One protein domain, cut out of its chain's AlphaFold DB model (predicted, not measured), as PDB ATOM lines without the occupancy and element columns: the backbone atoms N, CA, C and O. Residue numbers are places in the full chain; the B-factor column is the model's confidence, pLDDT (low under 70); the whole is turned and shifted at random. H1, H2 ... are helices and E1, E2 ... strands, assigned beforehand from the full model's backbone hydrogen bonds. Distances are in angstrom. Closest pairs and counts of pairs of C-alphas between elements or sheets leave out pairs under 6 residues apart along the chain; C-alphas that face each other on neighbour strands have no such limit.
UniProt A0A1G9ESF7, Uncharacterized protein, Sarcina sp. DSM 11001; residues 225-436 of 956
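AT A GLANCE: This is residues 225 to 436 of the 956 residues of an uncharacterized protein of Sarcina sp. DSM 11001 (UniProt A0A1G9ESF7). The model is a long rod with two lobes: in the larger, H3 covers one face of the sheet E2 E6 E9 E3 and H5 packs on H3; in the smaller, the sheet E1 E7 E8 and the hairpin E4 E5 make a small sandwich, partly face to face. The links E1 to E2, E3 to E4, H4 to H5, E6 to E7 and E8 to E9 run between the lobes, and H1 lies at the far end of the larger one. The printed part has 212 residues with six named helices and nine named strands, in the order E1 E2 H1 H2 H3 E3 E4 E5 H4 H5 E6 E7 E8 E9 H6; the sheets are antiparallel and the class is mixed. The whole is loose, with a radius of gyration of the C-alphas of 21.9 A and spans of 77 by 35 by 27 A.

IN THESE COORDINATES: E1, residues 225 to 227, begins at C-alpha 225 (73.818, 24.298, -35.531). E2 is residues 233 to 236, H1 residues 247 to 261, 21.6 A long. H2 is residues 276 to 279, H3 residues 283 to 299, 24.3 A long. E3 is residues 307 to 310, E4 334 to 337, E5 340 to 343, H4 347 to 352 and H5 359 to 369. E6, residues 377 to 384, bends by 63 degrees at residue 380. E7, residues 389 to 396, is 23.9 A long, E8, residues 399 to 406, 24.1 A, and E9, residues 411 to 417, 19.8 A. H6, residues 433 to 436, ends at C-alpha 436 (26.075, 31.433, -18.083).

HOW THE PARTS SIT: H3 is on the sheet E2 E6 E9 E3 at a height of 8.1 A, two layers, a helix on one face of a sheet. H5 only grazes this sheet, with residues 359 to 363. H3, the hub, touches H5 at a steep tilt of 48 degrees, the same way; the closest C-alphas, of Tyr 288 and Ile 362, are 5.7 A apart. H2 touches H5, the closest C-alphas, of Thr 276 and Arg 365, being 5.9 A apart. H6 only just touches H3, with 3 pairs of C-alphas within 8 A; the closest are those of Ala 299 and Thr 436, 5.3 A. Within hydrogen-bond range are N 234 and O 383 of E2 and E6, 2.9 A, N 378 and O 416 of E6 and E9, 2.8 A, and N 411 and O 310 of E9 and E3, 2.8 A. So are N 391 and O 227 of E7 and E1, 2.9 A, N 390 and O 405 of the hairpin E7 and E8, 2.8 A, and N 342 and O 335 of the hairpin E5 and E4, 2.8 A. The sheets E1 E7 E8 and E4 E5 form a sandwich, two sheets face to face, and the parts of them that face each other are 9.0 A centre to centre. H4 is on the sheet E1 E7 E8, at a height of 9.5 A. H1 touches no helix. Every O i to N i+4 pair is within range in H1, H3, H4 and H5; H2 and H6 are too short for one.

THE WHOLE: The C-alphas of Ala 261 and Asn 338, the two farthest apart, are 78.1 A apart. The printed part has no cut. The links H1 to H2, E3 to E4 and E9 to H6 are long. Mean pLDDT of the printed part is 84.1; 28 residues are under 70, among them 225 to 231, 238 to 243 and 263 to 274.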
ATOM      1  N   GLU A 225      74.727  23.226 -35.105       60.72
ATOM      2  CA  GLU A 225      73.818  24.298 -35.531       60.72
ATOM      3  C   GLU A 225      72.430  24.066 -34.908       60.72
ATOM      4  O   GLU A 225      71.969  22.921 -34.862       60.72
ATOM      5  N   THR A 226      71.780  25.141 -34.443       68.00
ATOM      6  CA  THR A 226      70.447  25.114 -33.815       68.00
ATOM      7  C   THR A 226      69.610  26.310 -34.273       68.00
ATOM      8  O   THR A 226      70.112  27.434 -34.289       68.00
ATOM      9  N   VAL A 227      68.340  26.073 -34.615       69.50
ATOM     10  CA  VAL A 227      67.334  27.091 -34.985       69.50
ATOM     11  C   VAL A 227      65.994  26.718 -34.339       69.50
ATOM     12  O   VAL A 227      65.683  25.530 -34.297       69.50
ATOM     13  N   THR A 228      65.230  27.701 -33.856       66.75
ATOM     14  CA  THR A 228      63.889  27.573 -33.240       66.75
ATOM     15  C   THR A 228      62.857  28.390 -34.031       66.75
ATOM     16  O   THR A 228      63.240  29.307 -34.765       66.75
ATOM     17  N   GLN A 229      61.568  28.063 -33.914       63.56
ATOM     18  CA  GLN A 229      60.489  28.635 -34.735       63.56
ATOM     19  C   GLN A 229      59.168  28.665 -33.951       63.56
ATOM     20  O   GLN A 229      58.856  27.699 -33.262       63.56
ATOM     21  N   SER A 230      58.419  29.768 -34.042       64.44
ATOM     22  CA  SER A 230      57.146  29.976 -33.335       64.44
ATOM     23  C   SER A 230      55.977  29.208 -33.960       64.44
ATOM     24  O   SER A 230      56.010  28.887 -35.147       64.44
ATOM     25  N   VAL A 231      54.936  28.976 -33.156       69.12
ATOM     26  CA  VAL A 231      53.607  28.534 -33.608       69.12
ATOM     27  C   VAL A 231      52.890  29.696 -34.306       69.12
ATOM     28  O   VAL A 231      52.935  30.826 -33.820       69.12
ATOM     29  N   ASP A 232      52.235  29.401 -35.429       75.00
ATOM     30  CA  ASP A 232      51.322  30.299 -36.143       75.00
ATOM     31  C   ASP A 232      49.874  29.789 -35.984       75.00
ATOM     32  O   ASP A 232      49.604  28.592 -36.125       75.00
ATOM     33  N   GLU A 233      48.932  30.704 -35.749       77.50
ATOM     34  CA  GLU A 233      47.489  30.433 -35.655       77.50
ATOM     35  C   GLU A 233      46.706  30.927 -36.881       77.50
ATOM     36  O   GLU A 233      47.107  31.869 -37.573       77.50
ATOM     37  N   VAL A 234      45.536  30.325 -37.114       79.19
ATOM     38  CA  VAL A 234      44.541  30.783 -38.091       79.19
ATOM     39  C   VAL A 234      43.172  30.912 -37.427       79.19
ATOM     40  O   VAL A 234      42.654  29.974 -36.829       79.19
ATOM     41  N   ARG A 235      42.544  32.078 -37.619       81.00
ATOM     42  CA  ARG A 235      41.149  32.327 -37.241       81.00
ATOM     43  C   ARG A 235      40.216  32.054 -38.420       81.00
ATOM     44  O   ARG A 235      40.258  32.780 -39.419       81.00
ATOM     45  N   GLU A 236      39.349  31.054 -38.295       79.25
ATOM     46  CA  GLU A 236      38.266  30.801 -39.252       79.25
ATOM     47  C   GLU A 236      37.028  31.630 -38.875       79.25
ATOM     48  O   GLU A 236      36.731  31.866 -37.701       79.25
ATOM     49  N   LYS A 237      36.303  32.114 -39.891       72.81
ATOM     50  CA  LYS A 237      34.999  32.763 -39.716       72.81
ATOM     51  C   LYS A 237      33.905  31.827 -40.189       72.81
ATOM     52  O   LYS A 237      33.974  31.295 -41.295       72.81
ATOM     53  N   THR A 238      32.902  31.653 -39.344       63.66
ATOM     54  CA  THR A 238      31.830  30.690 -39.545       63.66
ATOM     55  C   THR A 238      30.610  31.415 -40.104       63.66
ATOM     56  O   THR A 238      29.919  32.131 -39.387       63.66
ATOM     57  N   ASP A 239      30.335  31.231 -41.399       53.22
ATOM     58  CA  ASP A 239      29.108  31.714 -42.060       53.22
ATOM     59  C   ASP A 239      27.891  30.824 -41.697       53.22
ATOM     60  O   ASP A 239      27.084  30.468 -42.556       53.22
ATOM     61  N   VAL A 240      27.804  30.381 -40.439       52.97
ATOM     62  CA  VAL A 240      26.703  29.558 -39.927       52.97
ATOM     63  C   VAL A 240      25.610  30.502 -39.439       52.97
ATOM     64  O   VAL A 240      25.810  31.263 -38.493       52.97
ATOM     65  N   GLU A 241      24.456  30.462 -40.102       49.94
ATOM     66  CA  GLU A 241      23.209  30.997 -39.554       49.94
ATOM     67  C   GLU A 241      22.783  30.051 -38.420       49.94
ATOM     68  O   GLU A 241      22.151  29.027 -38.670       49.94
ATOM     69  N   HIS A 242      23.228  30.353 -37.198       55.03
ATOM     70  CA  HIS A 242      22.740  29.694 -35.988       55.03
ATOM     71  C   HIS A 242      21.273  30.069 -35.738       55.03
ATOM     72  O   HIS A 242      20.796  31.112 -36.199       55.03
ATOM     73  N   GLU A 243      20.574  29.218 -34.990       57.91
ATOM     74  CA  GLU A 243      19.337  29.599 -34.308       57.91
ATOM     75  C   GLU A 243      19.631  30.707 -33.284       57.91
ATOM     76  O   GLU A 243      20.792  30.974 -32.960       57.91
ATOM     77  N   ASP A 244      18.599  31.436 -32.852       74.62
ATOM     78  CA  ASP A 244      18.817  32.641 -32.048       74.62
ATOM     79  C   ASP A 244      19.482  32.282 -30.709       74.62
ATOM     80  O   ASP A 244      19.038  31.369 -30.014       74.62
ATOM     81  N   ASN A 245      20.545  33.001 -30.342       76.38
ATOM     82  CA  ASN A 245      21.307  32.762 -29.113       76.38
ATOM     83  C   ASN A 245      20.446  32.965 -27.847       76.38
ATOM     84  O   ASN A 245      20.862  32.560 -26.765       76.38
ATOM     85  N   ASP A 246      19.288  33.625 -27.955       77.56
ATOM     86  CA  ASP A 246      18.268  33.662 -26.901       77.56
ATOM     87  C   ASP A 246      17.427  32.368 -26.861       77.56
ATOM     88  O   ASP A 246      17.341  31.760 -25.801       77.56
ATOM     89  N   LEU A 247      16.925  31.859 -27.994       78.88
ATOM     90  CA  LEU A 247      16.164  30.591 -28.052       78.88
ATOM     91  C   LEU A 247      16.995  29.382 -27.580       78.88
ATOM     92  O   LEU A 247      16.509  28.537 -26.836       78.88
ATOM     93  N   LEU A 248      18.276  29.324 -27.965       80.81
ATOM     94  CA  LEU A 248      19.194  28.270 -27.511       80.81
ATOM     95  C   LEU A 248      19.461  28.330 -25.998       80.81
ATOM     96  O   LEU A 248      19.787  27.306 -25.399       80.81
ATOM     97  N   PHE A 249      19.326  29.511 -25.382       84.38
ATOM     98  CA  PHE A 249      19.379  29.664 -23.930       84.38
ATOM     99  C   PHE A 249      18.046  29.289 -23.269       84.38
ATOM    100  O   PHE A 249      18.070  28.695 -22.197       84.38
ATOM    101  N   GLU A 250      16.901  29.587 -23.893       81.38
ATOM    102  CA  GLU A 250      15.579  29.178 -23.394       81.38
ATOM    103  C   GLU A 250      15.487  27.644 -23.279       81.38
ATOM    104  O   GLU A 250      15.272  27.140 -22.177       81.38
ATOM    105  N   GLU A 251      15.789  26.897 -24.350       81.88
ATOM    106  CA  GLU A 251      15.792  25.419 -24.333       81.88
ATOM    107  C   GLU A 251      16.863  24.837 -23.374       81.88
ATOM    108  O   GLU A 251      16.653  23.796 -22.746       81.88
ATOM    109  N   TYR A 252      18.004  25.517 -23.183       84.81
ATOM    110  CA  TYR A 252      19.005  25.139 -22.170       84.81
ATOM    111  C   TYR A 252      18.506  25.363 -20.732       84.81
ATOM    112  O   TYR A 252      18.777  24.547 -19.845       84.81
ATOM    113  N   ALA A 253      17.797  26.465 -20.484       83.75
ATOM    114  CA  ALA A 253      17.292  26.827 -19.169       83.75
ATOM    115  C   ALA A 253      16.131  25.923 -18.739       83.75
ATOM    116  O   ALA A 253      16.137  25.454 -17.603       83.75
ATOM    117  N   GLU A 254      15.185  25.617 -19.632       82.38
ATOM    118  CA  GLU A 254      14.082  24.684 -19.350       82.38
ATOM    119  C   GLU A 254      14.627  23.326 -18.880       82.38
ATOM    120  O   GLU A 254      14.320  22.883 -17.770       82.38
ATOM    121  N   ALA A 255      15.568  22.743 -19.626       81.94
ATOM    122  CA  ALA A 255      16.171  21.463 -19.262       81.94
ATOM    123  C   ALA A 255      17.056  21.504 -17.988       81.94
ATOM    124  O   ALA A 255      17.308  20.459 -17.390       81.94
ATOM    125  N   MET A 256      17.515  22.680 -17.520       84.31
ATOM    126  CA  MET A 256      18.146  22.803 -16.189       84.31
ATOM    127  C   MET A 256      17.134  22.589 -15.060       84.31
ATOM    128  O   MET A 256      17.453  21.943 -14.060       84.31
ATOM    129  N   PHE A 257      15.921  23.116 -15.219       83.19
ATOM    130  CA  PHE A 257      14.849  22.942 -14.244       83.19
ATOM    131  C   PHE A 257      14.210  21.542 -14.330       83.19
ATOM    132  O   PHE A 257      13.807  21.016 -13.291       83.19
ATOM    133  N   GLU A 258      14.188  20.899 -15.504       82.19
ATOM    134  CA  GLU A 258      13.782  19.487 -15.647       82.19
ATOM    135  C   GLU A 258      14.786  18.520 -14.987       82.19
ATOM    136  O   GLU A 258      14.392  17.733 -14.130       82.19
ATOM    137  N   GLU A 259      16.095  18.626 -15.263       79.31
ATOM    138  CA  GLU A 259      17.110  17.771 -14.609       79.31
ATOM    139  C   GLU A 259      17.147  17.944 -13.082       79.31
ATOM    140  O   GLU A 259      17.423  16.998 -12.340       79.31
ATOM    141  N   ALA A 260      16.857  19.151 -12.584       76.12
ATOM    142  CA  ALA A 260      16.704  19.378 -11.153       76.12
ATOM    143  C   ALA A 260      15.496  18.627 -10.567       76.12
ATOM    144  O   ALA A 260      15.588  18.192  -9.415       76.12
ATOM    145  N   ALA A 261      14.414  18.453 -11.336       72.94
ATOM    146  CA  ALA A 261      13.195  17.758 -10.925       72.94
ATOM    147  C   ALA A 261      13.342  16.233 -10.918       72.94
ATOM    148  O   ALA A 261      12.980  15.605  -9.926       72.94
ATOM    149  N   ASP A 262      14.000  15.654 -11.926       73.81
ATOM    150  CA  ASP A 262      14.294  14.210 -12.013       73.81
ATOM    151  C   ASP A 262      15.333  13.718 -10.977       73.81
ATOM    152  O   ASP A 262      15.841  12.597 -11.037       73.81
ATOM    153  N   GLY A 263      15.698  14.554 -10.001       63.84
ATOM    154  CA  GLY A 263      16.624  14.200  -8.929       63.84
ATOM    155  C   GLY A 263      18.109  14.303  -9.302       63.84
ATOM    156  O   GLY A 263      18.955  14.193  -8.407       63.84
ATOM    157  N   ALA A 264      18.451  14.599 -10.558       65.94
ATOM    158  CA  ALA A 264      19.827  14.681 -11.051       65.94
ATOM    159  C   ALA A 264      20.593  15.926 -10.541       65.94
ATOM    160  O   ALA A 264      20.111  16.698  -9.705       65.94
ATOM    161  N   GLN A 265      21.829  16.111 -11.009       68.62
ATOM    162  CA  GLN A 265      22.557  17.377 -10.879       68.62
ATOM    163  C   GLN A 265      22.478  18.126 -12.219       68.62
ATOM    164  O   GLN A 265      22.971  17.586 -13.214       68.62
ATOM    165  N   PRO A 266      21.875  19.329 -12.270       67.06
ATOM    166  CA  PRO A 266      21.719  20.070 -13.517       67.06
ATOM    167  C   PRO A 266      23.071  20.365 -14.179       67.06
ATOM    168  O   PRO A 266      23.978  20.877 -13.525       67.06
ATOM    169  N   GLY A 267      23.201  20.018 -15.461       60.72
ATOM    170  CA  GLY A 267      24.438  20.147 -16.250       60.72
ATOM    171  C   GLY A 267      25.256  18.855 -16.370       60.72
ATOM    172  O   GLY A 267      26.214  18.795 -17.137       60.72
ATOM    173  N   THR A 268      24.869  17.777 -15.676       56.72
ATOM    174  CA  THR A 268      25.580  16.485 -15.794       56.72
ATOM    175  C   THR A 268      25.267  15.705 -17.075       56.72
ATOM    176  O   THR A 268      26.068  14.854 -17.469       56.72
ATOM    177  N   SER A 269      24.170  16.020 -17.772       56.47
ATOM    178  CA  SER A 269      23.843  15.475 -19.097       56.47
ATOM    179  C   SER A 269      24.136  16.488 -20.207       56.47
ATOM    180  O   SER A 269      23.598  17.590 -20.213       56.47
ATOM    181  N   GLY A 270      24.928  16.087 -21.207       59.50
ATOM    182  CA  GLY A 270      25.022  16.821 -22.475       59.50
ATOM    183  C   GLY A 270      23.766  16.577 -23.318       59.50
ATOM    184  O   GLY A 270      23.488  15.441 -23.698       59.50
ATOM    185  N   ARG A 271      23.011  17.636 -23.610       65.12
ATOM    186  CA  ARG A 271      21.602  17.621 -24.043       65.12
ATOM    187  C   ARG A 271      21.394  17.596 -25.554       65.12
ATOM    188  O   ARG A 271      20.265  17.491 -26.035       65.12
ATOM    189  N   GLY A 272      22.466  17.621 -26.342       57.19
ATOM    190  CA  GLY A 272      22.380  17.252 -27.750       57.19
ATOM    191  C   GLY A 272      22.066  15.760 -27.907       57.19
ATOM    192  O   GLY A 272      22.934  14.920 -27.701       57.19
ATOM    193  N   GLN A 273      20.853  15.423 -28.366       54.06
ATOM    194  CA  GLN A 273      20.382  14.045 -28.641       54.06
ATOM    195  C   GLN A 273      21.140  13.304 -29.777       54.06
ATOM    196  O   GLN A 273      20.609  12.395 -30.419       54.06
ATOM    197  N   LYS A 274      22.363  13.721 -30.108       62.59
ATOM    198  CA  LYS A 274      23.230  13.121 -31.123       62.59
ATOM    199  C   LYS A 274      24.651  13.086 -30.579       62.59
ATOM    200  O   LYS A 274      25.115  14.059 -30.001       62.59
ATOM    201  N   ASN A 275      25.348  11.979 -30.820       78.12
ATOM    202  CA  ASN A 275      26.774  11.855 -30.534       78.12
ATOM    203  C   ASN A 275      27.537  11.572 -31.839       78.12
ATOM    204  O   ASN A 275      28.173  10.535 -32.021       78.12
ATOM    205  N   THR A 276      27.420  12.476 -32.815       84.25
ATOM    206  CA  THR A 276      28.152  12.379 -34.088       84.25
ATOM    207  C   THR A 276      29.678  12.400 -33.900       84.25
ATOM    208  O   THR A 276      30.409  11.861 -34.739       84.25
ATOM    209  N   GLY A 277      30.172  12.927 -32.775       83.75
ATOM    210  CA  GLY A 277      31.552  12.806 -32.304       83.75
ATOM    211  C   GLY A 277      32.071  11.368 -32.154       83.75
ATOM    212  O   GLY A 277      33.274  11.146 -32.293       83.75
ATOM    213  N   ASP A 278      31.212  10.356 -31.981       87.25
ATOM    214  CA  ASP A 278      31.626   8.936 -31.933       87.25
ATOM    215  C   ASP A 278      32.166   8.411 -33.267       87.25
ATOM    216  O   ASP A 278      32.867   7.403 -33.315       87.25
ATOM    217  N   GLN A 279      31.908   9.129 -34.362       88.75
ATOM    218  CA  GLN A 279      32.469   8.823 -35.678       88.75
ATOM    219  C   GLN A 279      33.755   9.628 -35.967       88.75
ATOM    220  O   GLN A 279      34.155   9.724 -37.130       88.75
ATOM    221  N   LEU A 280      34.346  10.311 -34.975       92.38
ATOM    222  CA  LEU A 280      35.683  10.920 -35.064       92.38
ATOM    223  C   LEU A 280      36.734   9.932 -34.547       92.38
ATOM    224  O   LEU A 280      36.449   9.094 -33.697       92.38
ATOM    225  N   THR A 281      37.969  10.028 -35.046       93.19
ATOM    226  CA  THR A 281      39.065   9.131 -34.637       93.19
ATOM    227  C   THR A 281      40.395   9.876 -34.580       93.19
ATOM    228  O   THR A 281      40.574  10.879 -35.265       93.19
ATOM    229  N   GLY A 282      41.345   9.384 -33.782       94.12
ATOM    230  CA  GLY A 282      42.654  10.025 -33.637       94.12
ATOM    231  C   GLY A 282      42.548  11.428 -33.029       94.12
ATOM    232  O   GLY A 282      41.766  11.645 -32.106       94.12
ATOM    233  N   GLN A 283      43.332  12.374 -33.548       94.88
ATOM    234  CA  GLN A 283      43.399  13.738 -33.013       94.88
ATOM    235  C   GLN A 283      42.065  14.488 -33.114       94.88
ATOM    236  O   GLN A 283      41.737  15.213 -32.181       94.88
ATOM    237  N   ASP A 284      41.262  14.256 -34.161       95.25
ATOM    238  CA  ASP A 284      39.931  14.870 -34.281       95.25
ATOM    239  C   ASP A 284      39.054  14.568 -33.060       95.25
ATOM    240  O   ASP A 284      38.349  15.446 -32.568       95.25
ATOM    241  N   ARG A 285      39.122  13.329 -32.554       94.94
ATOM    242  CA  ARG A 285      38.341  12.895 -31.392       94.94
ATOM    243  C   ARG A 285      38.838  13.547 -30.104       94.94
ATOM    244  O   ARG A 285      38.028  14.103 -29.378       94.94
ATOM    245  N   VAL A 286      40.152  13.544 -29.867       95.69
ATOM    246  CA  VAL A 286      40.770  14.166 -28.677       95.69
ATOM    247  C   VAL A 286      40.460  15.666 -28.609       95.69
ATOM    248  O   VAL A 286      40.106  16.180 -27.552       95.69
ATOM    249  N   ILE A 287      40.541  16.367 -29.746       95.62
ATOM    250  CA  ILE A 287      40.224  17.798 -29.833       95.62
ATOM    251  C   ILE A 287      38.721  18.038 -29.619       95.62
ATOM    252  O   ILE A 287      38.353  18.951 -28.883       95.62
ATOM    253  N   TYR A 288      37.854  17.215 -30.217       95.25
ATOM    254  CA  TYR A 288      36.406  17.283 -29.998       95.25
ATOM    255  C   TYR A 288      36.025  17.066 -28.527       95.25
ATOM    256  O   TYR A 288      35.266  17.867 -27.992       95.25
ATOM    257  N   ASP A 289      36.571  16.045 -27.859       94.44
ATOM    258  CA  ASP A 289      36.259  15.745 -26.456       94.44
ATOM    259  C   ASP A 289      36.669  16.897 -25.526       94.44
ATOM    260  O   ASP A 289      35.880  17.320 -24.681       94.44
ATOM    261  N   ALA A 290      37.862  17.465 -25.726       95.81
ATOM    262  CA  ALA A 290      38.344  18.608 -24.949       95.81
ATOM    263  C   ALA A 290      37.511  19.885 -25.183       95.81
ATOM    264  O   ALA A 290      37.223  20.619 -24.237       95.81
ATOM    265  N   LEU A 291      37.091  20.147 -26.428       94.75
ATOM    266  CA  LEU A 291      36.207  21.273 -26.751       94.75
ATOM    267  C   LEU A 291      34.779  21.065 -26.224       94.75
ATOM    268  O   LEU A 291      34.159  22.035 -25.791       94.75
ATOM    269  N   LYS A 292      34.272  19.825 -26.220       92.88
ATOM    270  CA  LYS A 292      32.964  19.466 -25.651       92.88
ATOM    271  C   LYS A 292      32.950  19.636 -24.137       92.88
ATOM    272  O   LYS A 292      32.065  20.321 -23.637       92.88
ATOM    273  N   ALA A 293      33.952  19.115 -23.430       92.81
ATOM    274  CA  ALA A 293      34.097  19.328 -21.989       92.81
ATOM    275  C   ALA A 293      34.122  20.828 -21.645       92.81
ATOM    276  O   ALA A 293      33.314  21.288 -20.843       92.81
ATOM    277  N   ALA A 294      34.959  21.615 -22.333       94.44
ATOM    278  CA  ALA A 294      35.022  23.058 -22.116       94.44
ATOM    279  C   ALA A 294      33.695  23.775 -22.426       94.44
ATOM    280  O   ALA A 294      33.338  24.703 -21.709       94.44
ATOM    281  N   ALA A 295      32.947  23.373 -23.462       91.75
ATOM    282  CA  ALA A 295      31.657  23.986 -23.785       91.75
ATOM    283  C   ALA A 295      30.609  23.777 -22.674       91.75
ATOM    284  O   ALA A 295      29.902  24.727 -22.337       91.75
ATOM    285  N   LEU A 296      30.567  22.582 -22.071       89.88
ATOM    286  CA  LEU A 296      29.714  22.284 -20.913       89.88
ATOM    287  C   LEU A 296      30.135  23.114 -19.686       89.88
ATOM    288  O   LEU A 296      29.315  23.834 -19.124       89.88
ATOM    289  N   GLU A 297      31.431  23.120 -19.341       92.00
ATOM    290  CA  GLU A 297      31.970  23.932 -18.233       92.00
ATOM    291  C   GLU A 297      31.653  25.436 -18.381       92.00
ATOM    292  O   GLU A 297      31.453  26.135 -17.388       92.00
ATOM    293  N   ILE A 298      31.626  25.958 -19.613       93.06
ATOM    294  CA  ILE A 298      31.284  27.360 -19.900       93.06
ATOM    295  C   ILE A 298      29.787  27.602 -19.720       93.06
ATOM    296  O   ILE A 298      29.408  28.589 -19.085       93.06
ATOM    297  N   ALA A 299      28.947  26.718 -20.268       90.31
ATOM    298  CA  ALA A 299      27.494  26.818 -20.171       90.31
ATOM    299  C   ALA A 299      27.029  26.798 -18.706       90.31
ATOM    300  O   ALA A 299      26.225  27.643 -18.325       90.31
ATOM    301  N   ASP A 300      27.624  25.931 -17.881       87.06
ATOM    302  CA  ASP A 300      27.342  25.805 -16.445       87.06
ATOM    303  C   ASP A 300      27.951  26.937 -15.586       87.06
ATOM    304  O   ASP A 300      27.753  26.975 -14.372       87.06
ATOM    305  N   GLY A 301      28.724  27.858 -16.176       90.12
ATOM    306  CA  GLY A 301      29.402  28.941 -15.448       90.12
ATOM    307  C   GLY A 301      30.613  28.501 -14.615       90.12
ATOM    308  O   GLY A 301      31.102  29.260 -13.782       90.12
ATOM    309  N   GLN A 302      31.136  27.298 -14.848       91.62
ATOM    310  CA  GLN A 302      32.325  26.773 -14.170       91.62
ATOM    311  C   GLN A 302      33.637  27.316 -14.774       91.62
ATOM    312  O   GLN A 302      34.675  27.293 -14.110       91.62
ATOM    313  N   ARG A 303      33.602  27.833 -16.015       94.12
ATOM    314  CA  ARG A 303      34.773  28.302 -16.778       94.12
ATOM    315  C   ARG A 303      34.589  29.722 -17.332       94.12
ATOM    316  O   ARG A 303      33.652  29.994 -18.076       94.12
ATOM    317  N   ASP A 304      35.541  30.605 -17.027       94.50
ATOM    318  CA  ASP A 304      35.560  32.032 -17.401       94.50
ATOM    319  C   ASP A 304      36.279  32.334 -18.733       94.50
ATOM    320  O   ASP A 304      36.321  33.483 -19.184       94.50
ATOM    321  N   SER A 305      36.839  31.313 -19.389       94.81
ATOM    322  CA  SER A 305      37.603  31.457 -20.629       94.81
ATOM    323  C   SER A 305      37.341  30.339 -21.637       94.81
ATOM    324  O   SER A 305      37.500  29.152 -21.357       94.81
ATOM    325  N   THR A 306      37.044  30.740 -22.871       95.25
ATOM    326  CA  THR A 306      36.886  29.851 -24.038       95.25
ATOM    327  C   THR A 306      38.196  29.288 -24.597       95.25
ATOM    328  O   THR A 306      38.177  28.572 -25.602       95.25
ATOM    329  N   ILE A 307      39.337  29.637 -23.999       95.25
ATOM    330  CA  ILE A 307      40.653  29.167 -24.427       95.25
ATOM    331  C   ILE A 307      40.861  27.740 -23.904       95.25
ATOM    332  O   ILE A 307      40.765  27.485 -22.703       95.25
ATOM    333  N   VAL A 308      41.140  26.802 -24.811       96.06
ATOM    334  CA  VAL A 308      41.326  25.372 -24.517       96.06
ATOM    335  C   VAL A 308      42.722  24.953 -24.966       96.06
ATOM    336  O   VAL A 308      43.032  24.977 -26.154       96.06
ATOM    337  N   GLU A 309      43.571  24.585 -24.008       94.69
ATOM    338  CA  GLU A 309      44.959  24.177 -24.233       94.69
ATOM    339  C   GLU A 309      45.092  22.653 -24.147       94.69
ATOM    340  O   GLU A 309      44.891  22.077 -23.081       94.69
ATOM    341  N   ILE A 310      45.452  21.996 -25.255       94.81
ATOM    342  CA  ILE A 310      45.583  20.531 -25.323       94.81
ATOM    343  C   ILE A 310      47.069  20.128 -25.332       94.81
ATOM    344  O   ILE A 310      47.806  20.540 -26.236       94.81
ATOM    345  N   PRO A 311      47.555  19.318 -24.371       93.62
ATOM    346  CA  PRO A 311      48.927  18.815 -24.365       93.62
ATOM    347  C   PRO A 311      49.277  17.972 -25.599       93.62
ATOM    348  O   PRO A 311      48.553  17.054 -25.985       93.62
ATOM    349  N   LEU A 312      50.460  18.207 -26.180       91.38
ATOM    350  CA  LEU A 312      50.959  17.455 -27.344       91.38
ATOM    351  C   LEU A 312      50.973  15.932 -27.127       91.38
ATOM    352  O   LEU A 312      50.719  15.176 -28.062       91.38
ATOM    353  N   SER A 313      51.211  15.483 -25.893       91.38
ATOM    354  CA  SER A 313      51.192  14.069 -25.508       91.38
ATOM    355  C   SER A 313      49.841  13.388 -25.738       91.38
ATOM    356  O   SER A 313      49.818  12.221 -26.123       91.38
ATOM    357  N   GLU A 314      48.727  14.098 -25.549       92.81
ATOM    358  CA  GLU A 314      47.366  13.567 -25.743       92.81
ATOM    359  C   GLU A 314      47.028  13.440 -27.232       92.81
ATOM    360  O   GLU A 314      46.371  12.493 -27.659       92.81
ATOM    361  N   LEU A 315      47.605  14.320 -28.053       92.06
ATOM    362  CA  LEU A 315      47.582  14.235 -29.514       92.06
ATOM    363  C   LEU A 315      48.575  13.187 -30.069       92.06
ATOM    364  O   LEU A 315      48.707  13.042 -31.285       92.06
ATOM    365  N   GLY A 316      49.278  12.444 -29.204       90.75
ATOM    366  CA  GLY A 316      50.249  11.408 -29.583       90.75
ATOM    367  C   GLY A 316      51.621  11.940 -30.021       90.75
ATOM    368  O   GLY A 316      52.378  11.219 -30.675       90.75
ATOM    369  N   ILE A 317      51.949  13.191 -29.687       90.94
ATOM    370  CA  ILE A 317      53.167  13.889 -30.110       90.94
ATOM    371  C   ILE A 317      54.148  13.988 -28.927       90.94
ATOM    372  O   ILE A 317      53.888  14.627 -27.910       90.94
ATOM    373  N   ASP A 318      55.309  13.348 -29.076       89.50
ATOM    374  CA  ASP A 318      56.347  13.203 -28.048       89.50
ATOM    375  C   ASP A 318      57.249  14.455 -28.004       89.50
ATOM    376  O   ASP A 318      58.303  14.537 -28.650       89.50
ATOM    377  N   ALA A 319      56.795  15.481 -27.280       82.69
ATOM    378  CA  ALA A 319      57.565  16.699 -27.048       82.69
ATOM    379  C   ALA A 319      58.889  16.371 -26.327       82.69
ATOM    380  O   ALA A 319      58.921  15.706 -25.297       82.69
ATOM    381  N   GLY A 320      60.014  16.824 -26.887       79.12
ATOM    382  CA  GLY A 320      61.352  16.458 -26.399       79.12
ATOM    383  C   GLY A 320      62.010  15.256 -27.098       79.12
ATOM    384  O   GLY A 320      63.244  15.146 -27.045       79.12
ATOM    385  N   LYS A 321      61.268  14.411 -27.833       89.81
ATOM    386  CA  LYS A 321      61.859  13.352 -28.674       89.81
ATOM    387  C   LYS A 321      62.775  13.930 -29.753       89.81
ATOM    388  O   LYS A 321      62.519  14.976 -30.344       89.81
ATOM    389  N   GLN A 322      63.850  13.198 -30.050       92.62
ATOM    390  CA  GLN A 322      64.744  13.483 -31.174       92.62
ATOM    391  C   GLN A 322      64.237  12.767 -32.431       92.62
ATOM    392  O   GLN A 322      64.635  11.639 -32.714       92.62
ATOM    393  N   TYR A 323      63.351  13.423 -33.175       92.75
ATOM    394  CA  TYR A 323      62.812  12.919 -34.435       92.75
ATOM    395  C   TYR A 323      63.907  12.889 -35.507       92.75
ATOM    396  O   TYR A 323      64.534  13.907 -35.821       92.75
ATOM    397  N   THR A 324      64.160  11.705 -36.059       92.75
ATOM    398  CA  THR A 324      65.133  11.486 -37.131       92.75
ATOM    399  C   THR A 324      64.507  11.708 -38.510       92.75
ATOM    400  O   THR A 324      63.316  11.973 -38.646       92.75
ATOM    401  N   ALA A 325      65.313  11.575 -39.566       90.62
ATOM    402  CA  ALA A 325      64.806  11.608 -40.936       90.62
ATOM    403  C   ALA A 325      63.776  10.489 -41.196       90.62
ATOM    404  O   ALA A 325      62.782  10.726 -41.873       90.62
ATOM    405  N   GLU A 326      63.981   9.307 -40.605       92.06
ATOM    406  CA  GLU A 326      63.086   8.152 -40.738       92.06
ATOM    407  C   GLU A 326      61.751   8.385 -40.011       92.06
ATOM    408  O   GLU A 326      60.703   8.124 -40.595       92.06
ATOM    409  N   ASP A 327      61.770   8.985 -38.811       91.88
ATOM    410  CA  ASP A 327      60.548   9.369 -38.080       91.88
ATOM    411  C   ASP A 327      59.685  10.392 -38.842       91.88
ATOM    412  O   ASP A 327      58.469  10.398 -38.683       91.88
ATOM    413  N   LEU A 328      60.305  11.264 -39.651       91.12
ATOM    414  CA  LEU A 328      59.609  12.283 -40.453       91.12
ATOM    415  C   LEU A 328      59.286  11.826 -41.891       91.12
ATOM    416  O   LEU A 328      58.767  12.615 -42.678       91.12
ATOM    417  N   GLY A 329      59.635  10.594 -42.283       93.19
ATOM    418  CA  GLY A 329      59.480  10.121 -43.667       93.19
ATOM    419  C   GLY A 329      60.358  10.854 -44.698       93.19
ATOM    420  O   GLY A 329      60.033  10.884 -45.885       93.19
ATOM    421  N   LEU A 330      61.465  11.462 -44.260       93.06
ATOM    422  CA  LEU A 330      62.364  12.295 -45.062       93.06
ATOM    423  C   LEU A 330      63.670  11.564 -45.428       93.06
ATOM    424  O   LEU A 330      64.235  10.823 -44.632       93.06
ATOM    425  N   ASP A 331      64.240  11.872 -46.600       91.75
ATOM    426  CA  ASP A 331      65.560  11.353 -47.022       91.75
ATOM    427  C   ASP A 331      66.721  11.794 -46.096       91.75
ATOM    428  O   ASP A 331      67.776  11.159 -46.053       91.75
ATOM    429  N   TYR A 332      66.573  12.941 -45.420       90.69
ATOM    430  CA  TYR A 332      67.536  13.540 -44.487       90.69
ATOM    431  C   TYR A 332      66.875  14.678 -43.684       90.69
ATOM    432  O   TYR A 332      65.917  15.285 -44.158       90.69
ATOM    433  N   ILE A 333      67.431  15.016 -42.512       93.12
ATOM    434  CA  ILE A 333      67.129  16.268 -41.780       93.12
ATOM    435  C   ILE A 333      68.137  17.360 -42.162       93.12
ATOM    436  O   ILE A 333      67.770  18.442 -42.611       93.12
ATOM    437  N   TYR A 334      69.429  17.058 -42.019       91.00
ATOM    438  CA  TYR A 334      70.537  17.958 -42.329       91.00
ATOM    439  C   TYR A 334      71.623  17.206 -43.090       91.00
ATOM    440  O   TYR A 334      71.917  16.049 -42.783       91.00
ATOM    441  N   ARG A 335      72.246  17.876 -44.061       86.12
ATOM    442  CA  ARG A 335      73.416  17.388 -44.800       86.12
ATOM    443  C   ARG A 335      74.373  18.543 -45.097       86.12
ATOM    444  O   ARG A 335      73.962  19.699 -45.104       86.12
ATOM    445  N   ARG A 336      75.637  18.246 -45.418       80.62
ATOM    446  CA  ARG A 336      76.542  19.226 -46.046       80.62
ATOM    447  C   ARG A 336      76.744  18.897 -47.525       80.62
ATOM    448  O   ARG A 336      77.112  17.779 -47.872       80.62
ATOM    449  N   VAL A 337      76.529  19.881 -48.399       76.25
ATOM    450  CA  VAL A 337      76.713  19.769 -49.855       76.25
ATOM    451  C   VAL A 337      77.719  20.823 -50.308       76.25
ATOM    452  O   VAL A 337      77.543  22.015 -50.073       76.25
ATOM    453  N   ASN A 338      78.807  20.386 -50.951       78.38
ATOM    454  CA  ASN A 338      79.923  21.245 -51.388       78.38
ATOM    455  C   ASN A 338      80.551  22.123 -50.274       78.38
ATOM    456  O   ASN A 338      81.193  23.127 -50.576       78.38
ATOM    457  N   GLY A 339      80.391  21.736 -49.002       73.94
ATOM    458  CA  GLY A 339      80.887  22.470 -47.830       73.94
ATOM    459  C   GLY A 339      79.873  23.409 -47.162       73.94
ATOM    460  O   GLY A 339      80.187  23.950 -46.107       73.94
ATOM    461  N   THR A 340      78.669  23.573 -47.718       77.88
ATOM    462  CA  THR A 340      77.574  24.353 -47.114       77.88
ATOM    463  C   THR A 340      76.584  23.422 -46.412       77.88
ATOM    464  O   THR A 340      76.280  22.354 -46.946       77.88
ATOM    465  N   GLY A 341      76.075  23.815 -45.240       82.62
ATOM    466  CA  GLY A 341      74.958  23.140 -44.566       82.62
ATOM    467  C   GLY A 341      73.628  23.349 -45.288       82.62
ATOM    468  O   GLY A 341      73.338  24.446 -45.761       82.62
ATOM    469  N   GLU A 342      72.827  22.294 -45.378       87.31
ATOM    470  CA  GLU A 342      71.505  22.288 -46.000       87.31
ATOM    471  C   GLU A 342      70.544  21.499 -45.100       87.31
ATOM    472  O   GLU A 342      70.678  20.281 -44.937       87.31
ATOM    473  N   TRP A 343      69.582  22.212 -44.513       90.56
ATOM    474  CA  TRP A 343      68.398  21.622 -43.896       90.56
ATOM    475  C   TRP A 343      67.431  21.172 -44.987       90.56
ATOM    476  O   TRP A 343      67.316  21.829 -46.025       90.56
ATOM    477  N   ASN A 344      66.720  20.073 -44.758       91.56
ATOM    478  CA  ASN A 344      65.669  19.642 -45.665       91.56
ATOM    479  C   ASN A 344      64.482  20.629 -45.597       91.56
ATOM    480  O   ASN A 344      63.928  20.812 -44.513       91.56
ATOM    481  N   PRO A 345      64.071  21.266 -46.712       90.50
ATOM    482  CA  PRO A 345      62.992  22.256 -46.690       90.50
ATOM    483  C   PRO A 345      61.628  21.674 -46.292       90.50
ATOM    484  O   PRO A 345      60.777  22.425 -45.841       90.50
ATOM    485  N   ALA A 346      61.428  20.356 -46.407       92.75
ATOM    486  CA  ALA A 346      60.180  19.688 -46.028       92.75
ATOM    487  C   ALA A 346      60.072  19.364 -44.519       92.75
ATOM    488  O   ALA A 346      59.161  18.646 -44.121       92.75
ATOM    489  N   ILE A 347      60.992  19.847 -43.667       90.75
ATOM    490  CA  ILE A 347      60.910  19.626 -42.209       90.75
ATOM    491  C   ILE A 347      59.658  20.273 -41.617       90.75
ATOM    492  O   ILE A 347      58.993  19.641 -40.808       90.75
ATOM    493  N   GLU A 348      59.341  21.510 -42.003       85.75
ATOM    494  CA  GLU A 348      58.168  22.223 -41.476       85.75
ATOM    495  C   GLU A 348      56.867  21.548 -41.927       85.75
ATOM    496  O   GLU A 348      56.027  21.247 -41.086       85.75
ATOM    497  N   ASP A 349      56.758  21.172 -43.207       88.25
ATOM    498  CA  ASP A 349      55.628  20.385 -43.720       88.25
ATOM    499  C   ASP A 349      55.466  19.051 -42.960       88.25
ATOM    500  O   ASP A 349      54.359  18.695 -42.564       88.25
ATOM    501  N   ALA A 350      56.559  18.314 -42.721       89.62
ATOM    502  CA  ALA A 350      56.529  17.007 -42.056       89.62
ATOM    503  C   ALA A 350      56.267  17.086 -40.540       89.62
ATOM    504  O   ALA A 350      55.656  16.178 -39.982       89.62
ATOM    505  N   VAL A 351      56.709  18.157 -39.875       89.69
ATOM    506  CA  VAL A 351      56.407  18.422 -38.460       89.69
ATOM    507  C   VAL A 351      54.953  18.860 -38.301       89.69
ATOM    508  O   VAL A 351      54.242  18.294 -37.477       89.69
ATOM    509  N   ASN A 352      54.476  19.792 -39.130       86.56
ATOM    510  CA  ASN A 352      53.087  20.246 -39.083       86.56
ATOM    511  C   ASN A 352      52.116  19.112 -39.455       86.56
ATOM    512  O   ASN A 352      51.050  19.017 -38.867       86.56
ATOM    513  N   SER A 353      52.517  18.185 -40.337       88.94
ATOM    514  CA  SER A 353      51.736  16.978 -40.669       88.94
ATOM    515  C   SER A 353      51.579  15.979 -39.508       88.94
ATOM    516  O   SER A 353      50.835  15.011 -39.660       88.94
ATOM    517  N   MET A 354      52.254  16.169 -38.365       89.31
ATOM    518  CA  MET A 354      51.933  15.422 -37.139       89.31
ATOM    519  C   MET A 354      50.672  15.934 -36.448       89.31
ATOM    520  O   MET A 354      50.072  15.178 -35.692       89.31
ATOM    521  N   LEU A 355      50.288  17.189 -36.687       88.69
ATOM    522  CA  LEU A 355      49.052  17.790 -36.207       88.69
ATOM    523  C   LEU A 355      48.041  17.777 -37.364       88.69
ATOM    524  O   LEU A 355      48.006  18.671 -38.206       88.69
ATOM    525  N   SER A 356      47.266  16.700 -37.441       87.19
ATOM    526  CA  SER A 356      46.389  16.357 -38.559       87.19
ATOM    527  C   SER A 356      44.948  16.233 -38.072       87.19
ATOM    528  O   SER A 356      44.517  15.142 -37.696       87.19
ATOM    529  N   PHE A 357      44.211  17.341 -38.126       91.00
ATOM    530  CA  PHE A 357      42.808  17.431 -37.721       91.00
ATOM    531  C   PHE A 357      41.975  18.273 -38.706       91.00
ATOM    532  O   PHE A 357      42.520  19.121 -39.418       91.00
ATOM    533  N   ASP A 358      40.659  18.059 -38.741       90.69
ATOM    534  CA  ASP A 358      39.691  18.866 -39.493       90.69
ATOM    535  C   ASP A 358      38.860  19.726 -38.524       90.69
ATOM    536  O   ASP A 358      37.812  19.316 -38.019       90.69
ATOM    537  N   SER A 359      39.332  20.956 -38.274       88.06
ATOM    538  CA  SER A 359      38.652  21.955 -37.429       88.06
ATOM    539  C   SER A 359      37.175  22.123 -37.785       88.06
ATOM    540  O   SER A 359      36.323  22.275 -36.910       88.06
ATOM    541  N   ARG A 360      36.858  22.081 -39.080       87.62
ATOM    542  CA  ARG A 360      35.524  22.346 -39.600       87.62
ATOM    543  C   ARG A 360      34.576  21.191 -39.311       87.62
ATOM    544  O   ARG A 360      33.419  21.451 -38.993       87.62
ATOM    545  N   GLU A 361      35.039  19.951 -39.413       91.06
ATOM    546  CA  GLU A 361      34.242  18.774 -39.061       91.06
ATOM    547  C   GLU A 361      34.095  18.620 -37.536       91.06
ATOM    548  O   GLU A 361      33.000  18.302 -37.077       91.06
ATOM    549  N   ILE A 362      35.129  18.944 -36.747       92.94
ATOM    550  CA  ILE A 362      35.057  18.976 -35.273       92.94
ATOM    551  C   ILE A 362      33.982  19.963 -34.801       92.94
ATOM    552  O   ILE A 362      33.023  19.563 -34.142       92.94
ATOM    553  N   PHE A 363      34.087  21.241 -35.187       89.06
ATOM    554  CA  PHE A 363      33.118  22.265 -34.782       89.06
ATOM    555  C   PHE A 363      31.712  21.990 -35.328       89.06
ATOM    556  O   PHE A 363      30.723  22.213 -34.633       89.06
ATOM    557  N   ARG A 364      31.602  21.429 -36.539       87.25
ATOM    558  CA  ARG A 364      30.315  20.998 -37.101       87.25
ATOM    559  C   ARG A 364      29.600  19.971 -36.225       87.25
ATOM    560  O   ARG A 364      28.374  20.012 -36.156       87.25
ATOM    561  N   ARG A 365      30.339  19.037 -35.625       89.50
ATOM    562  CA  ARG A 365      29.777  18.015 -34.733       89.50
ATOM    563  C   ARG A 365      29.493  18.585 -33.356       89.50
ATOM    564  O   ARG A 365      28.426  18.318 -32.825       89.50
ATOM    565  N   LEU A 366      30.354  19.468 -32.853       89.06
ATOM    566  CA  LEU A 366      30.115  20.194 -31.606       89.06
ATOM    567  C   LEU A 366      28.767  20.946 -31.632       89.06
ATOM    568  O   LEU A 366      27.940  20.714 -30.764       89.06
ATOM    569  N   TRP A 367      28.456  21.709 -32.689       85.50
ATOM    570  CA  TRP A 367      27.131  22.349 -32.838       85.50
ATOM    571  C   TRP A 367      25.963  21.382 -33.127       85.50
ATOM    572  O   TRP A 367      24.810  21.802 -33.091       85.50
ATOM    573  N   ALA A 368      26.222  20.117 -33.469       83.12
ATOM    574  CA  ALA A 368      25.182  19.107 -33.713       83.12
ATOM    575  C   ALA A 368      24.885  18.236 -32.478       83.12
ATOM    576  O   ALA A 368      23.780  17.693 -32.372       83.12
ATOM    577  N   ASP A 369      25.870  18.129 -31.582       86.06
ATOM    578  CA  ASP A 369      25.909  17.270 -30.396       86.06
ATOM    579  C   ASP A 369      25.879  18.076 -29.074       86.06
ATOM    580  O   ASP A 369      25.754  17.477 -28.004       86.06
ATOM    581  N   CYS A 370      26.018  19.407 -29.149       86.06
ATOM    582  CA  CYS A 370      25.872  20.403 -28.074       86.06
ATOM    583  C   CYS A 370      25.245  21.716 -28.618       86.06
ATOM    584  O   CYS A 370      25.887  22.769 -28.579       86.06
ATOM    585  N   PRO A 371      24.041  21.690 -29.231       80.25
ATOM    586  CA  PRO A 371      23.449  22.891 -29.829       80.25
ATOM    587  C   PRO A 371      23.094  23.951 -28.776       80.25
ATOM    588  O   PRO A 371      23.285  25.143 -29.012       80.25
ATOM    589  N   TYR A 372      22.613  23.510 -27.612       83.94
ATOM    590  CA  TYR A 372      22.103  24.364 -26.546       83.94
ATOM    591  C   TYR A 372      23.239  24.940 -25.711       83.94
ATOM    592  O   TYR A 372      23.345  26.146 -25.549       83.94
ATOM    593  N   GLU A 373      24.189  24.105 -25.298       87.94
ATOM    594  CA  GLU A 373      25.338  24.459 -24.454       87.94
ATOM    595  C   GLU A 373      26.368  25.348 -25.172       87.94
ATOM    596  O   GLU A 373      27.401  25.704 -24.609       87.94
ATOM    597  N   MET A 374      26.082  25.744 -26.415       87.19
ATOM    598  CA  MET A 374      26.806  26.758 -27.176       87.19
ATOM    599  C   MET A 374      26.010  28.065 -27.360       87.19
ATOM    600  O   MET A 374      26.442  28.914 -28.141       87.19
ATOM    601  N   TYR A 375      24.911  28.295 -26.621       87.19
ATOM    602  CA  TYR A 375      24.116  29.541 -26.658       87.19
ATOM    603  C   TYR A 375      24.958  30.813 -26.428       87.19
ATOM    604  O   TYR A 375      24.606  31.898 -26.889       87.19
ATOM    605  N   TRP A 376      26.090  30.705 -25.728       90.19
ATOM    606  CA  TRP A 376      27.011  31.814 -25.454       90.19
ATOM    607  C   TRP A 376      27.995  32.090 -26.606       90.19
ATOM    608  O   TRP A 376      28.641  33.141 -26.634       90.19
ATOM    609  N   GLN A 377      28.130  31.165 -27.562       89.88
ATOM    610  CA  GLN A 377      29.123  31.208 -28.635       89.88
ATOM    611  C   GLN A 377      28.612  32.013 -29.834       89.88
ATOM    612  O   GLN A 377      27.464  31.876 -30.258       89.88
ATOM    613  N   LYS A 378      29.477  32.841 -30.434       81.19
ATOM    614  CA  LYS A 378      29.149  33.568 -31.666       81.19
ATOM    615  C   LYS A 378      30.355  33.905 -32.539       81.19
ATOM    616  O   LYS A 378      31.171  34.765 -32.217       81.19
ATOM    617  N   GLY A 379      30.376  33.327 -33.741       68.31
ATOM    618  CA  GLY A 379      31.096  33.890 -34.891       68.31
ATOM    619  C   GLY A 379      32.603  33.615 -34.953       68.31
ATOM    620  O   GLY A 379      33.419  34.538 -34.888       68.31
ATOM    621  N   GLY A 380      32.965  32.362 -35.230       76.00
ATOM    622  CA  GLY A 380      34.331  31.943 -35.549       76.00
ATOM    623  C   GLY A 380      35.178  31.504 -34.353       76.00
ATOM    624  O   GLY A 380      34.823  31.700 -33.190       76.00
ATOM    625  N   TYR A 381      36.322  30.904 -34.671       86.69
ATOM    626  CA  TYR A 381      37.243  30.278 -33.718       86.69
ATOM    627  C   TYR A 381      38.701  30.399 -34.197       86.69
ATOM    628  O   TYR A 381      38.946  30.618 -35.387       86.69
ATOM    629  N   SER A 382      39.663  30.276 -33.278       87.06
ATOM    630  CA  SER A 382      41.105  30.180 -33.571       87.06
ATOM    631  C   SER A 382      41.614  28.758 -33.344       87.06
ATOM    632  O   SER A 382      41.111  28.053 -32.465       87.06
ATOM    633  N   PHE A 383      42.601  28.348 -34.141       85.88
ATOM    634  CA  PHE A 383      43.332  27.089 -33.997       85.88
ATOM    635  C   PHE A 383      44.767  27.220 -34.546       85.88
ATOM    636  O   PHE A 383      45.015  28.047 -35.433       85.88
ATOM    637  N   PRO A 384      45.729  26.407 -34.072       80.56
ATOM    638  CA  PRO A 384      47.105  26.455 -34.547       80.56
ATOM    639  C   PRO A 384      47.252  25.656 -35.846       80.56
ATOM    640  O   PRO A 384      46.644  24.600 -36.022       80.56
ATOM    641  N   VAL A 385      48.093  26.146 -36.758       76.44
ATOM    642  CA  VAL A 385      48.367  25.500 -38.061       76.44
ATOM    643  C   VAL A 385      49.818  25.037 -38.213       76.44
ATOM    644  O   VAL A 385      50.230  24.588 -39.285       76.44
ATOM    645  N   SER A 386      50.612  25.154 -37.150       80.44
ATOM    646  CA  SER A 386      52.003  24.715 -37.114       80.44
ATOM    647  C   SER A 386      52.442  24.323 -35.707       80.44
ATOM    648  O   SER A 386      51.869  24.766 -34.715       80.44
ATOM    649  N   LEU A 387      53.485  23.494 -35.623       85.38
ATOM    650  CA  LEU A 387      54.134  23.146 -34.360       85.38
ATOM    651  C   LEU A 387      55.509  23.809 -34.274       85.38
ATOM    652  O   LEU A 387      56.340  23.677 -35.178       85.38
ATOM    653  N   GLY A 388      55.774  24.476 -33.148       84.00
ATOM    654  CA  GLY A 388      57.100  25.004 -32.846       84.00
ATOM    655  C   GLY A 388      58.125  23.871 -32.797       84.00
ATOM    656  O   GLY A 388      57.897  22.833 -32.171       84.00
ATOM    657  N   CYS A 389      59.260  24.026 -33.481       86.69
ATOM    658  CA  CYS A 389      60.290  22.992 -33.490       86.69
ATOM    659  C   CYS A 389      61.715  23.545 -33.551       86.69
ATOM    660  O   CYS A 389      62.048  24.455 -34.319       86.69
ATOM    661  N   SER A 390      62.594  22.895 -32.784       88.44
ATOM    662  CA  SER A 390      64.022  23.172 -32.772       88.44
ATOM    663  C   SER A 390      64.784  22.169 -33.645       88.44
ATOM    664  O   SER A 390      64.759  20.953 -33.432       88.44
ATOM    665  N   LYS A 391      65.483  22.685 -34.656       90.94
ATOM    666  CA  LYS A 391      66.242  21.918 -35.656       90.94
ATOM    667  C   LYS A 391      67.696  21.829 -35.184       90.94
ATOM    668  O   LYS A 391      68.306  22.876 -34.975       90.94
ATOM    669  N   ARG A 392      68.257  20.625 -34.975       89.75
ATOM    670  CA  ARG A 392      69.614  20.422 -34.405       89.75
ATOM    671  C   ARG A 392      70.482  19.509 -35.273       89.75
ATOM    672  O   ARG A 392      70.051  18.431 -35.672       89.75
ATOM    673  N   ALA A 393      71.714  19.930 -35.558       86.00
ATOM    674  CA  ALA A 393      72.657  19.192 -36.405       86.00
ATOM    675  C   ALA A 393      74.005  18.971 -35.708       86.00
ATOM    676  O   ALA A 393      74.461  19.824 -34.948       86.00
ATOM    677  N   SER A 394      74.662  17.844 -35.995       80.44
ATOM    678  CA  SER A 394      76.025  17.554 -35.535       80.44
ATOM    679  C   SER A 394      76.778  16.661 -36.526       80.44
ATOM    680  O   SER A 394      76.176  15.875 -37.263       80.44
ATOM    681  N   GLY A 395      78.107  16.763 -36.563       74.56
ATOM    682  CA  GLY A 395      78.904  15.957 -37.487       74.56
ATOM    683  C   GLY A 395      80.399  16.235 -37.454       74.56
ATOM    684  O   GLY A 395      80.889  17.043 -36.666       74.56
ATOM    685  N   SER A 396      81.138  15.540 -38.319       69.12
ATOM    686  CA  SER A 396      82.558  15.791 -38.575       69.12
ATOM    687  C   SER A 396      82.949  15.381 -40.002       69.12
ATOM    688  O   SER A 396      82.516  14.349 -40.519       69.12
ATOM    689  N   GLY A 397      83.774  16.201 -40.661       70.75
ATOM    690  CA  GLY A 397      84.093  16.022 -42.082       70.75
ATOM    691  C   GLY A 397      82.835  16.075 -42.958       70.75
ATOM    692  O   GLY A 397      81.981  16.936 -42.753       70.75
ATOM    693  N   ASP A 398      82.713  15.134 -43.896       66.75
ATOM    694  CA  ASP A 398      81.523  14.963 -44.745       66.75
ATOM    695  C   ASP A 398      80.390  14.167 -44.054       66.75
ATOM    696  O   ASP A 398      79.320  13.987 -44.632       66.75
ATOM    697  N   SER A 399      80.605  13.663 -42.830       70.62
ATOM    698  CA  SER A 399      79.619  12.874 -42.083       70.62
ATOM    699  C   SER A 399      78.866  13.769 -41.101       70.62
ATOM    700  O   SER A 399      79.354  14.082 -40.015       70.62
ATOM    701  N   TRP A 400      77.680  14.197 -41.522       80.94
ATOM    702  CA  TRP A 400      76.772  15.060 -40.774       80.94
ATOM    703  C   TRP A 400      75.368  14.471 -40.762       80.94
ATOM    704  O   TRP A 400      74.916  13.929 -41.769       80.94
ATOM    705  N   SER A 401      74.683  14.625 -39.635       78.44
ATOM    706  CA  SER A 401      73.270  14.300 -39.476       78.44
ATOM    707  C   SER A 401      72.586  15.347 -38.599       78.44
ATOM    708  O   SER A 401      73.233  16.151 -37.922       78.44
ATOM    709  N   GLY A 402      71.258  15.353 -38.629       88.06
ATOM    710  CA  GLY A 402      70.445  16.192 -37.763       88.06
ATOM    711  C   GLY A 402      69.210  15.455 -37.280       88.06
ATOM    712  O   GLY A 402      68.857  14.401 -37.814       88.06
ATOM    713  N   PHE A 403      68.580  16.038 -36.275       91.44
ATOM    714  CA  PHE A 403      67.305  15.632 -35.708       91.44
ATOM    715  C   PHE A 403      66.470  16.883 -35.422       91.44
ATOM    716  O   PHE A 403      66.991  18.002 -35.345       91.44
ATOM    717  N   VAL A 404      65.167  16.689 -35.278       93.12
ATOM    718  CA  VAL A 404      64.220  17.730 -34.876       93.12
ATOM    719  C   VAL A 404      63.729  17.408 -33.470       93.12
ATOM    720  O   VAL A 404      63.587  16.239 -33.117       93.12
ATOM    721  N   VAL A 405      63.502  18.434 -32.656       91.31
ATOM    722  CA  VAL A 405      62.814  18.312 -31.367       91.31
ATOM    723  C   VAL A 405      61.653  19.290 -31.381       91.31
ATOM    724  O   VAL A 405      61.888  20.493 -31.512       91.31
ATOM    725  N   ILE A 406      60.432  18.770 -31.275       90.19
ATOM    726  CA  ILE A 406      59.211  19.573 -31.150       90.19
ATOM    727  C   ILE A 406      59.254  20.290 -29.796       90.19
ATOM    728  O   ILE A 406      59.709  19.716 -28.802       90.19
ATOM    729  N   GLU A 407      58.881  21.565 -29.790       85.75
ATOM    730  CA  GLU A 407      58.898  22.412 -28.600       85.75
ATOM    731  C   GLU A 407      57.656  22.118 -27.743       85.75
ATOM    732  O   GLU A 407      56.557  21.935 -28.260       85.75
ATOM    733  N   GLU A 408      57.847  22.002 -26.428       83.25
ATOM    734  CA  GLU A 408      56.809  21.594 -25.476       83.25
ATOM    735  C   GLU A 408      55.879  22.780 -25.179       83.25
ATOM    736  O   GLU A 408      56.122  23.579 -24.276       83.25
ATOM    737  N   SER A 409      54.844  22.914 -26.007       83.94
ATOM    738  CA  SER A 409      53.779  23.917 -25.923       83.94
ATOM    739  C   SER A 409      52.438  23.222 -26.157       83.94
ATOM    740  O   SER A 409      52.382  22.359 -27.035       83.94
ATOM    741  N   PRO A 410      51.360  23.569 -25.432       87.69
ATOM    742  CA  PRO A 410      50.034  23.068 -25.758       87.69
ATOM    743  C   PRO A 410      49.556  23.574 -27.127       87.69
ATOM    744  O   PRO A 410      50.086  24.537 -27.690       87.69
ATOM    745  N   VAL A 411      48.543  22.889 -27.648       89.94
ATOM    746  CA  VAL A 411      47.802  23.213 -28.868       89.94
ATOM    747  C   VAL A 411      46.550  23.981 -28.445       89.94
ATOM    748  O   VAL A 411      45.650  23.407 -27.835       89.94
ATOM    749  N   THR A 412      46.528  25.287 -28.716       91.75
ATOM    750  CA  THR A 412      45.530  26.218 -28.164       91.75
ATOM    751  C   THR A 412      44.388  26.492 -29.142       91.75
ATOM    752  O   THR A 412      44.601  27.018 -30.231       91.75
ATOM    753  N   PHE A 413      43.162  26.180 -28.731       93.19
ATOM    754  CA  PHE A 413      41.920  26.510 -29.431       93.19
ATOM    755  C   PHE A 413      41.190  27.648 -28.709       93.19
ATOM    756  O   PHE A 413      41.358  27.831 -27.502       93.19
ATOM    757  N   SER A 414      40.382  28.444 -29.415       92.31
ATOM    758  CA  SER A 414      39.615  29.538 -28.785       92.31
ATOM    759  C   SER A 414      38.326  29.852 -29.544       92.31
ATOM    760  O   SER A 414      38.340  29.945 -30.773       92.31
ATOM    761  N   MET A 415      37.214  30.051 -28.831       92.44
ATOM    762  CA  MET A 415      35.868  30.225 -29.405       92.44
ATOM    763  C   MET A 415      35.336  31.634 -29.123       92.44
ATOM    764  O   MET A 415      35.334  32.066 -27.982       92.44
ATOM    765  N   CYS A 416      34.870  32.373 -30.132       90.69
ATOM    766  CA  CYS A 416      34.423  33.752 -29.892       90.69
ATOM    767  C   CYS A 416      33.089  33.776 -29.117       90.69
ATOM    768  O   CYS A 416      32.157  33.063 -29.495       90.69
ATOM    769  N   VAL A 417      32.988  34.604 -28.076       91.50
ATOM    770  CA  VAL A 417      31.799  34.746 -27.207       91.50
ATOM    771  C   VAL A 417      30.872  35.856 -27.725       91.50
ATOM    772  O   VAL A 417      31.348  36.898 -28.199       91.50
ATOM    773  N   GLU A 418      29.552  35.670 -27.621       88.19
ATOM    774  CA  GLU A 418      28.544  36.718 -27.854       88.19
ATOM    775  C   GLU A 418      28.671  37.849 -26.824       88.19
ATOM    776  O   GLU A 418      28.865  37.626 -25.633       88.19
ATOM    777  N   GLN A 419      28.485  39.091 -27.269       85.44
ATOM    778  CA  GLN A 419      28.773  40.287 -26.483       85.44
ATOM    779  C   GLN A 419      28.021  40.363 -25.136       85.44
ATOM    780  O   GLN A 419      28.565  40.917 -24.179       85.44
ATOM    781  N   LYS A 420      26.808  39.795 -25.029       85.75
ATOM    782  CA  LYS A 420      26.011  39.801 -23.785       85.75
ATOM    783  C   LYS A 420      26.590  38.892 -22.683       85.75
ATOM    784  O   LYS A 420      26.477  39.232 -21.506       85.75
ATOM    785  N   TYR A 421      27.287  37.815 -23.061       88.31
ATOM    786  CA  TYR A 421      27.903  36.836 -22.151       88.31
ATOM    787  C   TYR A 421      29.410  37.063 -21.913       88.31
ATOM    788  O   TYR A 421      30.057  36.218 -21.305       88.31
ATOM    789  N   ARG A 422      29.996  38.175 -22.380       92.12
ATOM    790  CA  ARG A 422      31.412  38.507 -22.127       92.12
ATOM    791  C   ARG A 422      31.614  39.229 -20.799       92.12
ATOM    792  O   ARG A 422      30.913  40.209 -20.535       92.12
ATOM    793  N   GLN A 423      32.643  38.821 -20.058       91.81
ATOM    794  CA  GLN A 423      33.086  39.490 -18.830       91.81
ATOM    795  C   GLN A 423      33.843  40.790 -19.135       91.81
ATOM    796  O   GLN A 423      33.521  41.842 -18.581       91.81
ATOM    797  N   ASP A 424      34.815  40.738 -20.050       90.69
ATOM    798  CA  ASP A 424      35.446  41.922 -20.634       90.69
ATOM    799  C   ASP A 424      34.952  42.093 -22.076       90.69
ATOM    800  O   ASP A 424      35.006  41.184 -22.901       90.69
ATOM    801  N   GLN A 425      34.440  43.280 -22.387       88.44
ATOM    802  CA  GLN A 425      33.886  43.593 -23.700       88.44
ATOM    803  C   GLN A 425      34.975  43.686 -24.785       88.44
ATOM    804  O   GLN A 425      34.676  43.416 -25.954       88.44
ATOM    805  N   ASP A 426      36.214  44.021 -24.403       90.06
ATOM    806  CA  ASP A 426      37.371  44.095 -25.303       90.06
ATOM    807  C   ASP A 426      38.086  42.729 -25.482       90.06
ATOM    808  O   ASP A 426      38.879  42.588 -26.418       90.06
ATOM    809  N   ASP A 427      37.777  41.706 -24.668       91.44
ATOM    810  CA  ASP A 427      38.269  40.325 -24.835       91.44
ATOM    811  C   ASP A 427      37.188  39.409 -25.440       91.44
ATOM    812  O   ASP A 427      36.183  39.072 -24.811       91.44
ATOM    813  N   GLU A 428      37.413  38.962 -26.679       90.38
ATOM    814  CA  GLU A 428      36.473  38.106 -27.410       90.38
ATOM    815  C   GLU A 428      36.360  36.666 -26.886       90.38
ATOM    816  O   GLU A 428      35.486  35.934 -27.359       90.38
ATOM    817  N   TYR A 429      37.225  36.272 -25.949       93.38
ATOM    818  CA  TYR A 429      37.341  34.911 -25.425       93.38
ATOM    819  C   TYR A 429      36.949  34.782 -23.943       93.38
ATOM    820  O   TYR A 429      36.902  33.655 -23.439       93.38
ATOM    821  N   SER A 430      36.651  35.902 -23.273       94.62
ATOM    822  CA  SER A 430      36.221  35.959 -21.868       94.62
ATOM    823  C   SER A 430      34.724  35.667 -21.696       94.62
ATOM    824  O   SER A 430      33.908  36.078 -22.525       94.62
ATOM    825  N   VAL A 431      34.354  35.001 -20.600       95.12
ATOM    826  CA  VAL A 431      32.970  34.623 -20.271       95.12
ATOM    827  C   VAL A 431      32.571  35.196 -18.913       95.12
ATOM    828  O   VAL A 431      33.289  35.054 -17.927       95.12
ATOM    829  N   ASP A 432      31.399  35.822 -18.866       92.19
ATOM    830  CA  ASP A 432      30.714  36.198 -17.631       92.19
ATOM    831  C   ASP A 432      29.969  34.977 -17.075       92.19
ATOM    832  O   ASP A 432      28.827  34.687 -17.449       92.19
ATOM    833  N   THR A 433      30.642  34.256 -16.179       92.44
ATOM    834  CA  THR A 433      30.125  33.034 -15.552       92.44
ATOM    835  C   THR A 433      28.869  33.258 -14.715       92.44
ATOM    836  O   THR A 433      28.100  32.317 -14.530       92.44
ATOM    837  N   SER A 434      28.611  34.492 -14.257       86.00
ATOM    838  CA  SER A 434      27.376  34.817 -13.531       86.00
ATOM    839  C   SER A 434      26.149  34.785 -14.440       86.00
ATOM    840  O   SER A 434      25.057  34.471 -13.972       86.00
ATOM    841  N   LYS A 435      26.322  35.040 -15.747       84.94
ATOM    842  CA  LYS A 435      25.241  34.920 -16.732       84.94
ATOM    843  C   LYS A 435      25.092  33.518 -17.298       84.94
ATOM    844  O   LYS A 435      23.964  33.130 -17.586       84.94
ATOM    845  N   THR A 436      26.185  32.781 -17.507       88.06
ATOM    846  CA  THR A 436      26.075  31.433 -18.083       88.06
ATOM    847  C   THR A 436      25.563  30.428 -17.049       88.06
ATOM    848  O   THR A 436      24.510  29.824 -17.248       88.06
TER     849      THR A 436